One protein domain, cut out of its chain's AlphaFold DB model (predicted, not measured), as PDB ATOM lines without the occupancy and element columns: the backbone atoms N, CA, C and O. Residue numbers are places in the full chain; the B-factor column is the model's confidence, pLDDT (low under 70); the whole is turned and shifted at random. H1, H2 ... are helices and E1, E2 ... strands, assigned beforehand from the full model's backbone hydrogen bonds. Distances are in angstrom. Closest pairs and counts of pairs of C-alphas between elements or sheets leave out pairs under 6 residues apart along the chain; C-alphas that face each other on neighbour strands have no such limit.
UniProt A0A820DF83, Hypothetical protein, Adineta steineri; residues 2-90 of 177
ATOM      1  N   HIS A   2      38.091  -0.523 -51.861       83.44
ATOM      2  CA  HIS A   2      37.693   0.059 -53.152       83.44
ATOM      3  C   HIS A   2      38.765  -0.191 -54.219       83.44
ATOM      4  O   HIS A   2      38.499  -0.947 -55.140       83.44
ATOM      5  N   LEU A   3      40.010   0.258 -54.013       91.31
ATOM      6  CA  LEU A   3      41.107   0.068 -54.983       91.31
ATOM      7  C   LEU A   3      41.378  -1.403 -55.356       91.31
ATOM      8  O   LEU A   3      41.509  -1.727 -56.531       91.31
ATOM      9  N   TYR A   4      41.396  -2.318 -54.377       90.00
ATOM     10  CA  TYR A   4      41.684  -3.738 -54.636       90.00
ATOM     11  C   TYR A   4      40.635  -4.415 -55.530       90.00
ATOM     12  O   TYR A   4      40.973  -5.358 -56.240       90.00
ATOM     13  N   ARG A   5      39.372  -3.954 -55.515       90.31
ATOM     14  CA  ARG A   5      38.323  -4.506 -56.395       90.31
ATOM     15  C   ARG A   5      38.628  -4.256 -57.869       90.31
ATOM     16  O   ARG A   5      38.243  -5.070 -58.700       90.31
ATOM     17  N   ASP A   6      39.371  -3.192 -58.146       90.62
ATOM     18  CA  ASP A   6      39.773  -2.780 -59.487       90.62
ATOM     19  C   ASP A   6      41.227  -3.186 -59.800       90.62
ATOM     20  O   ASP A   6      41.816  -2.718 -60.771       90.62
ATOM     21  N   GLY A   7      41.838  -4.043 -58.968       92.06
ATOM     22  CA  GLY A   7      43.223  -4.494 -59.137       92.06
ATOM     23  C   GLY A   7      44.280  -3.418 -58.858       92.06
ATOM     24  O   GLY A   7      45.430  -3.576 -59.263       92.06
ATOM     25  N   MET A   8      43.910  -2.329 -58.179       92.75
ATOM     26  CA  MET A   8      44.802  -1.214 -57.849       92.75
ATOM     27  C   MET A   8      45.324  -1.312 -56.412       92.75
ATOM     28  O   MET A   8      44.590  -1.709 -55.509       92.75
ATOM     29  N   ILE A   9      46.570  -0.889 -56.181       92.50
ATOM     30  CA  ILE A   9      47.229  -0.829 -54.863       92.50
ATOM     31  C   ILE A   9      48.053   0.464 -54.734       92.50
ATOM     32  O   ILE A   9      48.384   1.084 -55.745       92.50
ATOM     33  N   TYR A  10      48.429   0.849 -53.513       92.81
ATOM     34  CA  TYR A  10      49.445   1.879 -53.258       92.81
ATOM     35  C   TYR A  10      50.631   1.286 -52.499       92.81
ATOM     36  O   TYR A  10      50.467   0.427 -51.638       92.81
ATOM     37  N   GLY A  11      51.842   1.713 -52.861       90.69
ATOM     38  CA  GLY A  11      53.102   1.100 -52.425       90.69
ATOM     39  C   GLY A  11      53.618   1.545 -51.053       90.69
ATOM     40  O   GLY A  11      54.815   1.436 -50.810       90.69
ATOM     41  N   HIS A  12      52.759   2.080 -50.183       93.25
ATOM     42  CA  HIS A  12      53.132   2.567 -48.852       93.25
ATOM     43  C   HIS A  12      52.105   2.152 -47.788       93.25
ATOM     44  O   HIS A  12      51.048   1.604 -48.101       93.25
ATOM     45  N   SER A  13      52.437   2.377 -46.515       93.81
ATOM     46  CA  SER A  13      51.531   2.138 -45.381       93.81
ATOM     47  C   SER A  13      50.302   3.048 -45.469       93.81
ATOM     48  O   SER A  13      50.390   4.138 -46.021       93.81
ATOM     49  N   THR A  14      49.169   2.623 -44.914       96.00
ATOM     50  CA  THR A  14      47.966   3.466 -44.799       96.00
ATOM     51  C   THR A  14      48.133   4.565 -43.757       96.00
ATOM     52  O   THR A  14      47.440   5.563 -43.843       96.00
ATOM     53  N   GLY A  15      49.020   4.389 -42.780       96.00
ATOM     54  CA  GLY A  15      49.348   5.436 -41.828       96.00
ATOM     55  C   GLY A  15      50.479   5.062 -40.883       96.00
ATOM     56  O   GLY A  15      50.880   3.896 -40.789       96.00
ATOM     57  N   HIS A  16      50.982   6.057 -40.169       96.44
ATOM     58  CA  HIS A  16      52.059   5.964 -39.186       96.44
ATOM     59  C   HIS A  16      51.706   6.769 -37.934       96.44
ATOM     60  O   HIS A  16      50.832   7.631 -37.977       96.44
ATOM     61  N   GLY A  17      52.372   6.504 -36.811       96.69
ATOM     62  CA  GLY A  17      52.214   7.322 -35.615       96.69
ATOM     63  C   GLY A  17      52.832   8.713 -35.757       96.69
ATOM     64  O   GLY A  17      53.704   8.939 -36.601       96.69
ATOM     65  N   ILE A  18      52.349   9.652 -34.941       97.69
ATOM     66  CA  ILE A  18      52.742  11.065 -34.969       97.69
ATOM     67  C   ILE A  18      53.098  11.514 -33.554       97.69
ATOM     68  O   ILE A  18      52.270  11.415 -32.646       97.69
ATOM     69  N   GLY A  19      54.308  12.047 -33.386       97.12
ATOM     70  CA  GLY A  19      54.780  12.567 -32.110       97.12
ATOM     71  C   GLY A  19      54.311  13.991 -31.829       97.12
ATOM     72  O   GLY A  19      54.238  14.846 -32.713       97.12
ATOM     73  N   HIS A  20      54.026  14.289 -30.563       95.25
ATOM     74  CA  HIS A  20      53.630  15.632 -30.139       95.25
ATOM     75  C   HIS A  20      54.856  16.546 -30.009       95.25
ATOM     76  O   HIS A  20      55.639  16.398 -29.072       95.25
ATOM     77  N   PHE A  21      55.020  17.496 -30.943       96.00
ATOM     78  CA  PHE A  21      56.226  18.343 -31.053       96.00
ATOM     79  C   PHE A  21      57.524  17.521 -31.234       96.00
ATOM     80  O   PHE A  21      58.611  17.953 -30.851       96.00
ATOM     81  N   LEU A  22      57.405  16.330 -31.832       96.31
ATOM     82  CA  LEU A  22      58.496  15.388 -32.086       96.31
ATOM     83  C   LEU A  22      58.484  14.951 -33.562       96.31
ATOM     84  O   LEU A  22      58.255  15.769 -34.452       96.31
ATOM     85  N   SER A  23      58.791  13.683 -33.838       97.25
ATOM     86  CA  SER A  23      58.896  13.162 -35.197       97.25
ATOM     87  C   SER A  23      57.521  13.062 -35.857       97.25
ATOM     88  O   SER A  23      56.563  12.582 -35.251       97.25
ATOM     89  N   VAL A  24      57.438  13.459 -37.129       96.50
ATOM     90  CA  VAL A  24      56.229  13.252 -37.945       96.50
ATOM     91  C   VAL A  24      55.967  11.767 -38.183       96.50
ATOM     92  O   VAL A  24      54.817  11.361 -38.218       96.50
ATOM     93  N   HIS A  25      57.028  10.960 -38.256       96.19
ATOM     94  CA  HIS A  25      56.967   9.502 -38.259       96.19
ATOM     95  C   HIS A  25      57.444   8.994 -36.899       96.19
ATOM     96  O   HIS A  25      58.650   8.981 -36.628       96.19
ATOM     97  N   GLU A  26      56.512   8.597 -36.041       95.25
ATOM     98  CA  GLU A  26      56.797   8.096 -34.699       95.25
ATOM     99  C   GLU A  26      56.172   6.712 -34.507       95.25
ATOM    100  O   GLU A  26      54.986   6.507 -34.743       95.25
ATOM    101  N   GLY A  27      56.991   5.736 -34.116       92.25
ATOM    102  CA  GLY A  27      56.511   4.409 -33.742       92.25
ATOM    103  C   GLY A  27      56.093   4.341 -32.267       92.25
ATOM    104  O   GLY A  27      56.336   5.280 -31.512       92.25
ATOM    105  N   PRO A  28      55.546   3.201 -31.812       93.12
ATOM    106  CA  PRO A  28      55.453   1.933 -32.543       93.12
ATOM    107  C   PRO A  28      54.148   1.729 -33.329       93.12
ATOM    108  O   PRO A  28      54.029   0.748 -34.060       93.12
ATOM    109  N   GLN A  29      53.146   2.594 -33.163       93.62
ATOM    110  CA  GLN A  29      51.847   2.434 -33.812       93.62
ATOM    111  C   GLN A  29      51.910   2.749 -35.313       93.62
ATOM    112  O   GLN A  29      52.548   3.708 -35.749       93.62
ATOM    113  N   ARG A  30      51.228   1.933 -36.118       93.69
ATOM    114  CA  ARG A  30      51.218   2.023 -37.581       93.69
ATOM    115  C   ARG A  30      49.960   1.359 -38.138       93.69
ATOM    116  O   ARG A  30      49.422   0.439 -37.529       93.69
ATOM    117  N   ILE A  31      49.529   1.780 -39.327       94.62
ATOM    118  CA  ILE A  31      48.512   1.085 -40.121       94.62
ATOM    119  C   ILE A  31      49.137   0.710 -41.465       94.62
ATOM    120  O   ILE A  31      49.394   1.562 -42.311       94.62
ATOM    121  N   GLY A  32      49.393  -0.572 -41.705       91.25
ATOM    122  CA  GLY A  32      49.883  -1.006 -43.009       91.25
ATOM    123  C   GLY A  32      49.858  -2.514 -43.199       91.25
ATOM    124  O   GLY A  32      49.634  -3.269 -42.264       91.25
ATOM    125  N   SER A  33      50.063  -2.942 -44.442       86.12
ATOM    126  CA  SER A  33      49.953  -4.347 -44.857       86.12
ATOM    127  C   SER A  33      51.187  -5.192 -44.533       86.12
ATOM    128  O   SER A  33      51.073  -6.403 -44.361       86.12
ATOM    129  N   ASN A  34      52.365  -4.570 -44.478       85.06
ATOM    130  CA  ASN A  34      53.610  -5.253 -44.134       85.06
ATOM    131  C   ASN A  34      53.672  -5.538 -42.631       85.06
ATOM    132  O   ASN A  34      53.380  -4.637 -41.844       85.06
ATOM    133  N   TYR A  35      54.112  -6.747 -42.276       84.75
ATOM    134  CA  TYR A  35      54.399  -7.151 -40.900       84.75
ATOM    135  C   TYR A  35      55.557  -6.334 -40.318       84.75
ATOM    136  O   TYR A  35      56.612  -6.225 -40.948       84.75
ATOM    137  N   ASP A  36      55.369  -5.813 -39.110       85.88
ATOM    138  CA  ASP A  36      56.413  -5.184 -38.308       85.88
ATOM    139  C   ASP A  36      56.469  -5.881 -36.935       85.88
ATOM    140  O   ASP A  36      55.490  -5.838 -36.191       85.88
ATOM    141  N   PRO A  37      57.587  -6.536 -36.563       88.31
ATOM    142  CA  PRO A  37      57.690  -7.254 -35.292       88.31
ATOM    143  C   PRO A  37      57.613  -6.344 -34.056       88.31
ATOM    144  O   PRO A  37      57.475  -6.849 -32.941       88.31
ATOM    145  N   TYR A  38      57.724  -5.026 -34.233       87.81
ATOM    146  CA  TYR A  38      57.639  -4.040 -33.162       87.81
ATOM    147  C   TYR A  38      56.280  -3.337 -33.091       87.81
ATOM    148  O   TYR A  38      56.087  -2.516 -32.187       87.81
ATOM    149  N   GLU A  39      55.339  -3.660 -33.989       85.88
ATOM    150  CA  GLU A  39      54.012  -3.048 -33.994       85.88
ATOM    151  C   GLU A  39      53.262  -3.315 -32.685       85.88
ATOM    152  O   GLU A  39      53.364  -4.379 -32.062       85.88
ATOM    153  N   ARG A  40      52.506  -2.313 -32.236       91.06
ATOM    154  CA  ARG A  40      51.693  -2.394 -31.020       91.06
ATOM    155  C   ARG A  40      50.215  -2.221 -31.353       91.06
ATOM    156  O   ARG A  40      49.897  -1.482 -32.286       91.06
ATOM    157  N   PRO A  41      49.311  -2.865 -30.588       93.94
ATOM    158  CA  PRO A  41      47.888  -2.573 -30.676       93.94
ATOM    159  C   PRO A  41      47.627  -1.077 -30.493       93.94
ATOM    160  O   PRO A  41      48.302  -0.426 -29.695       93.94
ATOM    161  N   LEU A  42      46.638  -0.556 -31.219       96.62
ATOM    162  CA  LEU A  42      46.165   0.808 -31.008       96.62
ATOM    163  C   LEU A  42      45.540   0.932 -29.619       96.62
ATOM    164  O   LEU A  42      44.794   0.045 -29.200       96.62
ATOM    165  N   ASP A  43      45.818   2.044 -28.950       96.56
ATOM    166  CA  ASP A  43      45.291   2.364 -27.627       96.56
ATOM    167  C   ASP A  43      44.833   3.826 -27.563       96.56
ATOM    168  O   ASP A  43      45.210   4.647 -28.403       96.56
ATOM    169  N   ASP A  44      43.993   4.133 -26.580       97.88
ATOM    170  CA  ASP A  44      43.468   5.476 -26.325       97.88
ATOM    171  C   ASP A  44      44.600   6.513 -26.198       97.88
ATOM    172  O   ASP A  44      45.623   6.275 -25.555       97.88
ATOM    173  N   GLY A  45      44.429   7.666 -26.844       97.12
ATOM    174  CA  GLY A  45      45.401   8.761 -26.855       97.12
ATOM    175  C   GLY A  45      46.524   8.634 -27.891       97.12
ATOM    176  O   GLY A  45      47.333   9.555 -28.016       97.12
ATOM    177  N   MET A  46      46.595   7.546 -28.666       97.69
ATOM    178  CA  MET A  46      47.544   7.451 -29.781       97.69
ATOM    179  C   MET A  46      47.137   8.353 -30.953       97.69
ATOM    180  O   MET A  46      45.969   8.386 -31.340       97.69
ATOM    181  N   PHE A  47      48.113   9.015 -31.580       97.81
ATOM    182  CA  PHE A  47      47.923   9.802 -32.803       97.81
ATOM    183  C   PHE A  47      48.556   9.102 -34.005       97.81
ATOM    184  O   PHE A  47      49.685   8.607 -33.906       97.81
ATOM    185  N   LEU A  48      47.826   9.062 -35.124       97.56
ATOM    186  CA  LEU A  48      48.241   8.437 -36.381       97.56
ATOM    187  C   LEU A  48      47.766   9.230 -37.605       97.56
ATOM    188  O   LEU A  48      46.749   9.925 -37.530       97.56
ATOM    189  N   SER A  49      48.445   9.071 -38.740       98.12
ATOM    190  CA  SER A  49      47.905   9.425 -40.057       98.12
ATOM    191  C   SER A  49      46.913   8.359 -40.571       98.12
ATOM    192  O   SER A  49      46.964   7.189 -40.186       98.12
ATOM    193  N   ASP A  50      45.990   8.771 -41.441       97.81
ATOM    194  CA  ASP A  50      45.201   7.931 -42.357       97.81
ATOM    195  C   ASP A  50      45.310   8.542 -43.746       97.81
ATOM    196  O   ASP A  50      44.742   9.604 -43.999       97.81
ATOM    197  N   GLU A  51      46.102   7.902 -44.601       97.00
ATOM    198  CA  GLU A  51      46.649   8.475 -45.829       97.00
ATOM    199  C   GLU A  51      46.601   7.534 -47.050       97.00
ATOM    200  O   GLU A  51      47.600   7.369 -47.753       97.00
ATOM    201  N   PRO A  52      45.468   6.883 -47.373       96.12
ATOM    202  CA  PRO A  52      45.382   6.072 -48.582       96.12
ATOM    203  C   PRO A  52      45.696   6.900 -49.839       96.12
ATOM    204  O   PRO A  52      45.330   8.075 -49.958       96.12
ATOM    205  N   GLY A  53      46.329   6.254 -50.821       94.62
ATOM    206  CA  GLY A  53      46.690   6.896 -52.081       94.62
ATOM    207  C   GLY A  53      46.522   6.009 -53.309       94.62
ATOM    208  O   GLY A  53      46.192   4.830 -53.222       94.62
ATOM    209  N   PHE A  54      46.748   6.596 -54.477       95.69
ATOM    210  CA  PHE A  54      46.901   5.904 -55.751       95.69
ATOM    211  C   PHE A  54      47.797   6.737 -56.665       95.69
ATOM    212  O   PHE A  54      47.653   7.957 -56.739       95.69
ATOM    213  N   TYR A  55      48.705   6.075 -57.380       95.81
ATOM    214  CA  TYR A  55      49.683   6.741 -58.234       95.81
ATOM    215  C   TYR A  55      49.755   6.029 -59.578       95.81
ATOM    216  O   TYR A  55      50.107   4.850 -59.653       95.81
ATOM    217  N   LYS A  56      49.438   6.756 -60.648       94.00
ATOM    218  CA  LYS A  56      49.556   6.286 -62.023       94.00
ATOM    219  C   LYS A  56      50.841   6.844 -62.622       94.00
ATOM    220  O   LYS A  56      50.991   8.054 -62.788       94.00
ATOM    221  N   ALA A  57      51.779   5.951 -62.929       94.12
ATOM    222  CA  ALA A  57      53.087   6.326 -63.451       94.12
ATOM    223  C   ALA A  57      52.970   7.222 -64.696       94.12
ATOM    224  O   ALA A  57      52.209   6.914 -65.615       94.12
ATOM    225  N   ASN A  58      53.765   8.298 -64.721       95.50
ATOM    226  CA  ASN A  58      53.822   9.288 -65.803       95.50
ATOM    227  C   ASN A  58      52.494  10.016 -66.094       95.50
ATOM    228  O   ASN A  58      52.317  10.523 -67.198       95.50
ATOM    229  N   ASP A  59      51.568  10.053 -65.132       96.88
ATOM    230  CA  ASP A  59      50.268  10.708 -65.288       96.88
ATOM    231  C   ASP A  59      49.932  11.542 -64.040       96.88
ATOM    232  O   ASP A  59      50.328  12.704 -63.950       96.88
ATOM    233  N   PHE A  60      49.289  10.948 -63.032       95.44
ATOM    234  CA  PHE A  60      48.857  11.652 -61.823       95.44
ATOM    235  C   PHE A  60      48.986  10.792 -60.562       95.44
ATOM    236  O   PHE A  60      49.133   9.568 -60.617       95.44
ATOM    237  N   GLY A  61      48.878  11.443 -59.406       96.25
ATOM    238  CA  GLY A  61      48.791  10.795 -58.104       96.25
ATOM    239  C   GLY A  61      47.789  11.501 -57.202       96.25
ATOM    240  O   GLY A  61      47.587  12.709 -57.316       96.25
ATOM    241  N   ILE A  62      47.156  10.737 -56.319       96.50
ATOM    242  CA  ILE A  62      46.209  11.232 -55.321       96.50
ATOM    243  C   ILE A  62      46.572  10.590 -53.985       96.50
ATOM    244  O   ILE A  62      46.747   9.375 -53.913       96.50
ATOM    245  N   ARG A  63      46.644  11.401 -52.930       97.12
ATOM    246  CA  ARG A  63      46.695  10.959 -51.535       97.12
ATOM    247  C   ARG A  63      45.756  11.844 -50.730       97.12
ATOM    248  O   ARG A  63      45.724  13.054 -50.943       97.12
ATOM    249  N   ILE A  64      44.967  11.232 -49.858       97.25
ATOM    250  CA  ILE A  64      44.065  11.944 -48.954       97.25
ATOM    251  C   ILE A  64      44.502  11.585 -47.549       97.25
ATOM    252  O   ILE A  64      44.393  10.422 -47.187       97.25
ATOM    253  N   GLU A  65      44.986  12.567 -46.797       98.06
ATOM    254  CA  GLU A  65      45.618  12.351 -45.499       98.06
ATOM    255  C   GLU A  65      44.943  13.162 -44.391       98.06
ATOM    256  O   GLU A  65      44.734  14.370 -44.521       98.06
ATOM    257  N   ASN A  66      44.634  12.491 -43.283       97.75
ATOM    258  CA  ASN A  66      44.205  13.121 -42.042       97.75
ATOM    259  C   ASN A  66      45.026  12.611 -40.861       97.75
ATOM    260  O   ASN A  66      45.278  11.417 -40.747       97.75
ATOM    261  N   ASN A  67      45.290  13.495 -39.902       97.88
ATOM    262  CA  ASN A  67      45.735  13.103 -38.574       97.88
ATOM    263  C   ASN A  67      44.513  12.741 -37.734       97.88
ATOM    264  O   ASN A  67      43.495  13.450 -37.734       97.88
ATOM    265  N   MET A  68      44.619  11.645 -37.000       97.88
ATOM    266  CA  MET A  68      43.561  11.091 -36.175       97.88
ATOM    267  C   MET A  68      44.092  10.733 -34.797       97.88
ATOM    268  O   MET A  68      45.218  10.272 -34.646       97.88
ATOM    269  N   GLU A  69      43.233  10.898 -33.807       98.19
ATOM    270  CA  GLU A  69      43.430  10.433 -32.442       98.19
ATOM    271  C   GLU A  69      42.597   9.165 -32.226       98.19
ATOM    272  O   GLU A  69      41.428   9.100 -32.620       98.19
ATOM    273  N   VAL A  70      43.184   8.151 -31.603       98.31
ATOM    274  CA  VAL A  70      42.464   6.976 -31.110       98.31
ATOM    275  C   VAL A  70      41.783   7.357 -29.804       98.31
ATOM    276  O   VAL A  70      42.441   7.787 -28.865       98.31
ATOM    277  N   VAL A  71      40.464   7.187 -29.741       98.19
ATOM    278  CA  VAL A  71      39.668   7.500 -28.552       98.19
ATOM    279  C   VAL A  71      38.729   6.357 -28.190       98.19
ATOM    280  O   VAL A  71      38.178   5.678 -29.066       98.19
ATOM    281  N   MET A  72      38.470   6.175 -26.900       98.12
ATOM    282  CA  MET A  72      37.440   5.249 -26.430       98.12
ATOM    283  C   MET A  72      36.031   5.651 -26.904       98.12
ATOM    284  O   MET A  72      35.642   6.823 -26.934       98.12
ATOM    285  N   THR A  73      35.221   4.658 -27.277       96.81
ATOM    286  CA  THR A  73      33.770   4.828 -27.450       96.81
ATOM    287  C   THR A  73      33.045   4.764 -26.106       96.81
ATOM    288  O   THR A  73      33.637   4.475 -25.071       96.81
ATOM    289  N   ASN A  74      31.724   4.937 -26.107       95.25
ATOM    290  CA  ASN A  74      30.925   4.431 -24.990       95.25
ATOM    291  C   ASN A  74      31.002   2.896 -24.956       95.25
ATOM    292  O   ASN A  74      31.109   2.264 -26.013       95.25
ATOM    293  N   LYS A  75      30.921   2.302 -23.760       96.25
ATOM    294  CA  LYS A  75      30.829   0.845 -23.610       96.25
ATOM    295  C   LYS A  75      29.558   0.312 -24.266       96.25
ATOM    296  O   LYS A  75      28.514   0.967 -24.251       96.25
ATOM    297  N   SER A  76      29.655  -0.885 -24.834       95.31
ATOM    298  CA  SER A  76      28.519  -1.606 -25.401       95.31
ATOM    299  C   SER A  76      27.450  -1.855 -24.340       95.31
ATOM    300  O   SER A  76      27.739  -2.312 -23.236       95.31
ATOM    301  N   ILE A  77      26.194  -1.587 -24.696       95.75
ATOM    302  CA  ILE A  77      25.039  -1.816 -23.818       95.75
ATOM    303  C   ILE A  77      24.686  -3.303 -23.667       95.75
ATOM    304  O   ILE A  77      23.870  -3.645 -22.818       95.75
ATOM    305  N   TYR A  78      25.261  -4.177 -24.501       95.94
ATOM    306  CA  TYR A  78      24.933  -5.605 -24.529       95.94
ATOM    307  C   TYR A  78      25.811  -6.428 -23.585       95.94
ATOM    308  O   TYR A  78      25.327  -7.352 -22.940       95.94
ATOM    309  N   ASP A  79      27.097  -6.097 -23.512       97.12
ATOM    310  CA  ASP A  79      28.123  -6.904 -22.845       97.12
ATOM    311  C   ASP A  79      29.174  -6.062 -22.102       97.12
ATOM    312  O   ASP A  79      30.132  -6.603 -21.561       97.12
ATOM    313  N   ASN A  80      28.995  -4.736 -22.048       95.62
ATOM    314  CA  ASN A  80      29.917  -3.789 -21.416       95.62
ATOM    315  C   ASN A  80      31.325  -3.747 -22.052       95.62
ATOM    316  O   ASN A  80      32.251  -3.198 -21.448       95.62
ATOM    317  N   THR A  81      31.490  -4.288 -23.265       97.19
ATOM    318  CA  THR A  81      32.755  -4.241 -24.010       97.19
ATOM    319  C   THR A  81      33.112  -2.800 -24.373       97.19
ATOM    320  O   THR A  81      32.269  -2.029 -24.843       97.19
ATOM    321  N   GLN A  82      34.374  -2.429 -24.157       96.94
ATOM    322  CA  GLN A  82      34.934  -1.138 -24.551       96.94
ATOM    323  C   GLN A  82      35.485  -1.232 -25.978       96.94
ATOM    324  O   GLN A  82      36.310  -2.098 -26.257       96.94
ATOM    325  N   PHE A  83      35.062  -0.328 -26.862       97.38
ATOM    326  CA  PHE A  83      35.606  -0.215 -28.216       97.38
ATOM    327  C   PHE A  83      36.427   1.067 -28.371       97.38
ATOM    328  O   PHE A  83      36.313   2.003 -27.572       97.38
ATOM    329  N   LEU A  84      37.248   1.098 -29.416       97.94
ATOM    330  CA  LEU A  84      38.001   2.268 -29.854       97.94
ATOM    331  C   LEU A  84      37.384   2.824 -31.140       97.94
ATOM    332  O   LEU A  84      36.767   2.098 -31.923       97.94
ATOM    333  N   ARG A  85      37.567   4.121 -31.368       97.06
ATOM    334  CA  ARG A  85      37.258   4.801 -32.629       97.06
ATOM    335  C   ARG A  85      38.318   5.853 -32.919       97.06
ATOM    336  O   ARG A  85      39.052   6.258 -32.029       97.06
ATOM    337  N   PHE A  86      38.314   6.368 -34.141       97.56
ATOM    338  CA  PHE A  86      39.117   7.532 -34.486       97.56
ATOM    339  C   PHE A  86      38.346   8.841 -34.276       97.56
ATOM    340  O   PHE A  86      37.128   8.929 -34.479       97.56
ATOM    341  N   ASN A  87      39.076   9.870 -33.870       96.62
ATOM    342  CA  ASN A  87      38.665  11.260 -33.848       96.62
ATOM    343  C   ASN A  87      39.569  12.046 -34.805       96.62
ATOM    344  O   ASN A  87      40.764  12.179 -34.569       96.62
ATOM    345  N   THR A  88      39.011  12.555 -35.905       96.44
ATOM    346  CA  THR A  88      39.786  13.321 -36.892       96.44
ATOM    347  C   THR A  88      40.202  14.678 -36.330       96.44
ATOM    348  O   THR A  88      39.339  15.466 -35.913       96.44
ATOM    349  N   ILE A  89      41.507  14.942 -36.382       96.94
ATOM    350  CA  ILE A  89      42.172  16.157 -35.901       96.94
ATOM    351  C   ILE A  89      42.384  17.152 -37.039       96.94
ATOM    352  O   ILE A  89      42.152  18.343 -36.856       96.94
ATOM    353  N   THR A  90      42.763  16.675 -38.227       97.50
ATOM    354  CA  THR A  90      42.888  17.532 -39.414       97.50
ATOM    355  C   THR A  90      41.536  18.152 -39.780       97.50
ATOM    356  O   THR A  90      40.518  17.462 -39.877       97.50
TER     357      THR A  90
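What this domain is: This is residues 2 to 90 of the 177 residues of the protein "Hypothetical protein" of Adineta steineri (UniProt A0A820DF83). With little regular structure, the model is a twisted three-strand sheet, E3, E6 and E7, prolonged at one end by hairpin E4-E5 and at the other by loop 73 to 83. Hairpin E1-E2 packs beside E3; of the named elements, H1 has its centre farthest from the mean of the C-alphas, at 19.0 A. The 89 printed residues, 35 in named elements, run H1 E1 E2 E3 E4 E5 E6 E7, mostly strand; the sheet, ordered E3, E6, E7, is antiparallel. It is loose, radius of gyration of the C-alphas 15.6 A, spanning 51 by 34 by 29 A.

How they stand to each other: Inner strand E6, residues 66 to 72, neighbours E3, 47 to 50, with N 48 and O 68 2.9 A apart, and E7, 84 to 88, with N 69 and O 87 2.9 A apart. E3 runs on into E4, 53 to 55, at 41 degrees; E4 forms a hairpin with E5, 61 to 63, N 54 to O 62 being 2.8 A. E1, 15 to 17, and E2, 26 to 31, form a hairpin, N 15 to O 31 being 2.9 A; the closest C-alphas of E1 and E3, Gly 17 and Leu 48, are 4.2 A apart. H1, 3 to 6, is not on the sheet and too short for O i to N i+4 pairs.

Where its parts are: E6 measures 18.7 A, E7 13.2 A, E2 12.1 A. C-alpha 3 is at (41.107, 0.068, -54.983), C-alpha 88 at (39.786, 13.321, -36.892).

The domain as a whole: The farthest C-alphas, Asn 58 and Asp 79, are 52.6 A apart. The printed part has no cut; links E2 to E3 and E6 to E7 are long. No printed residue is under 70 in pLDDT.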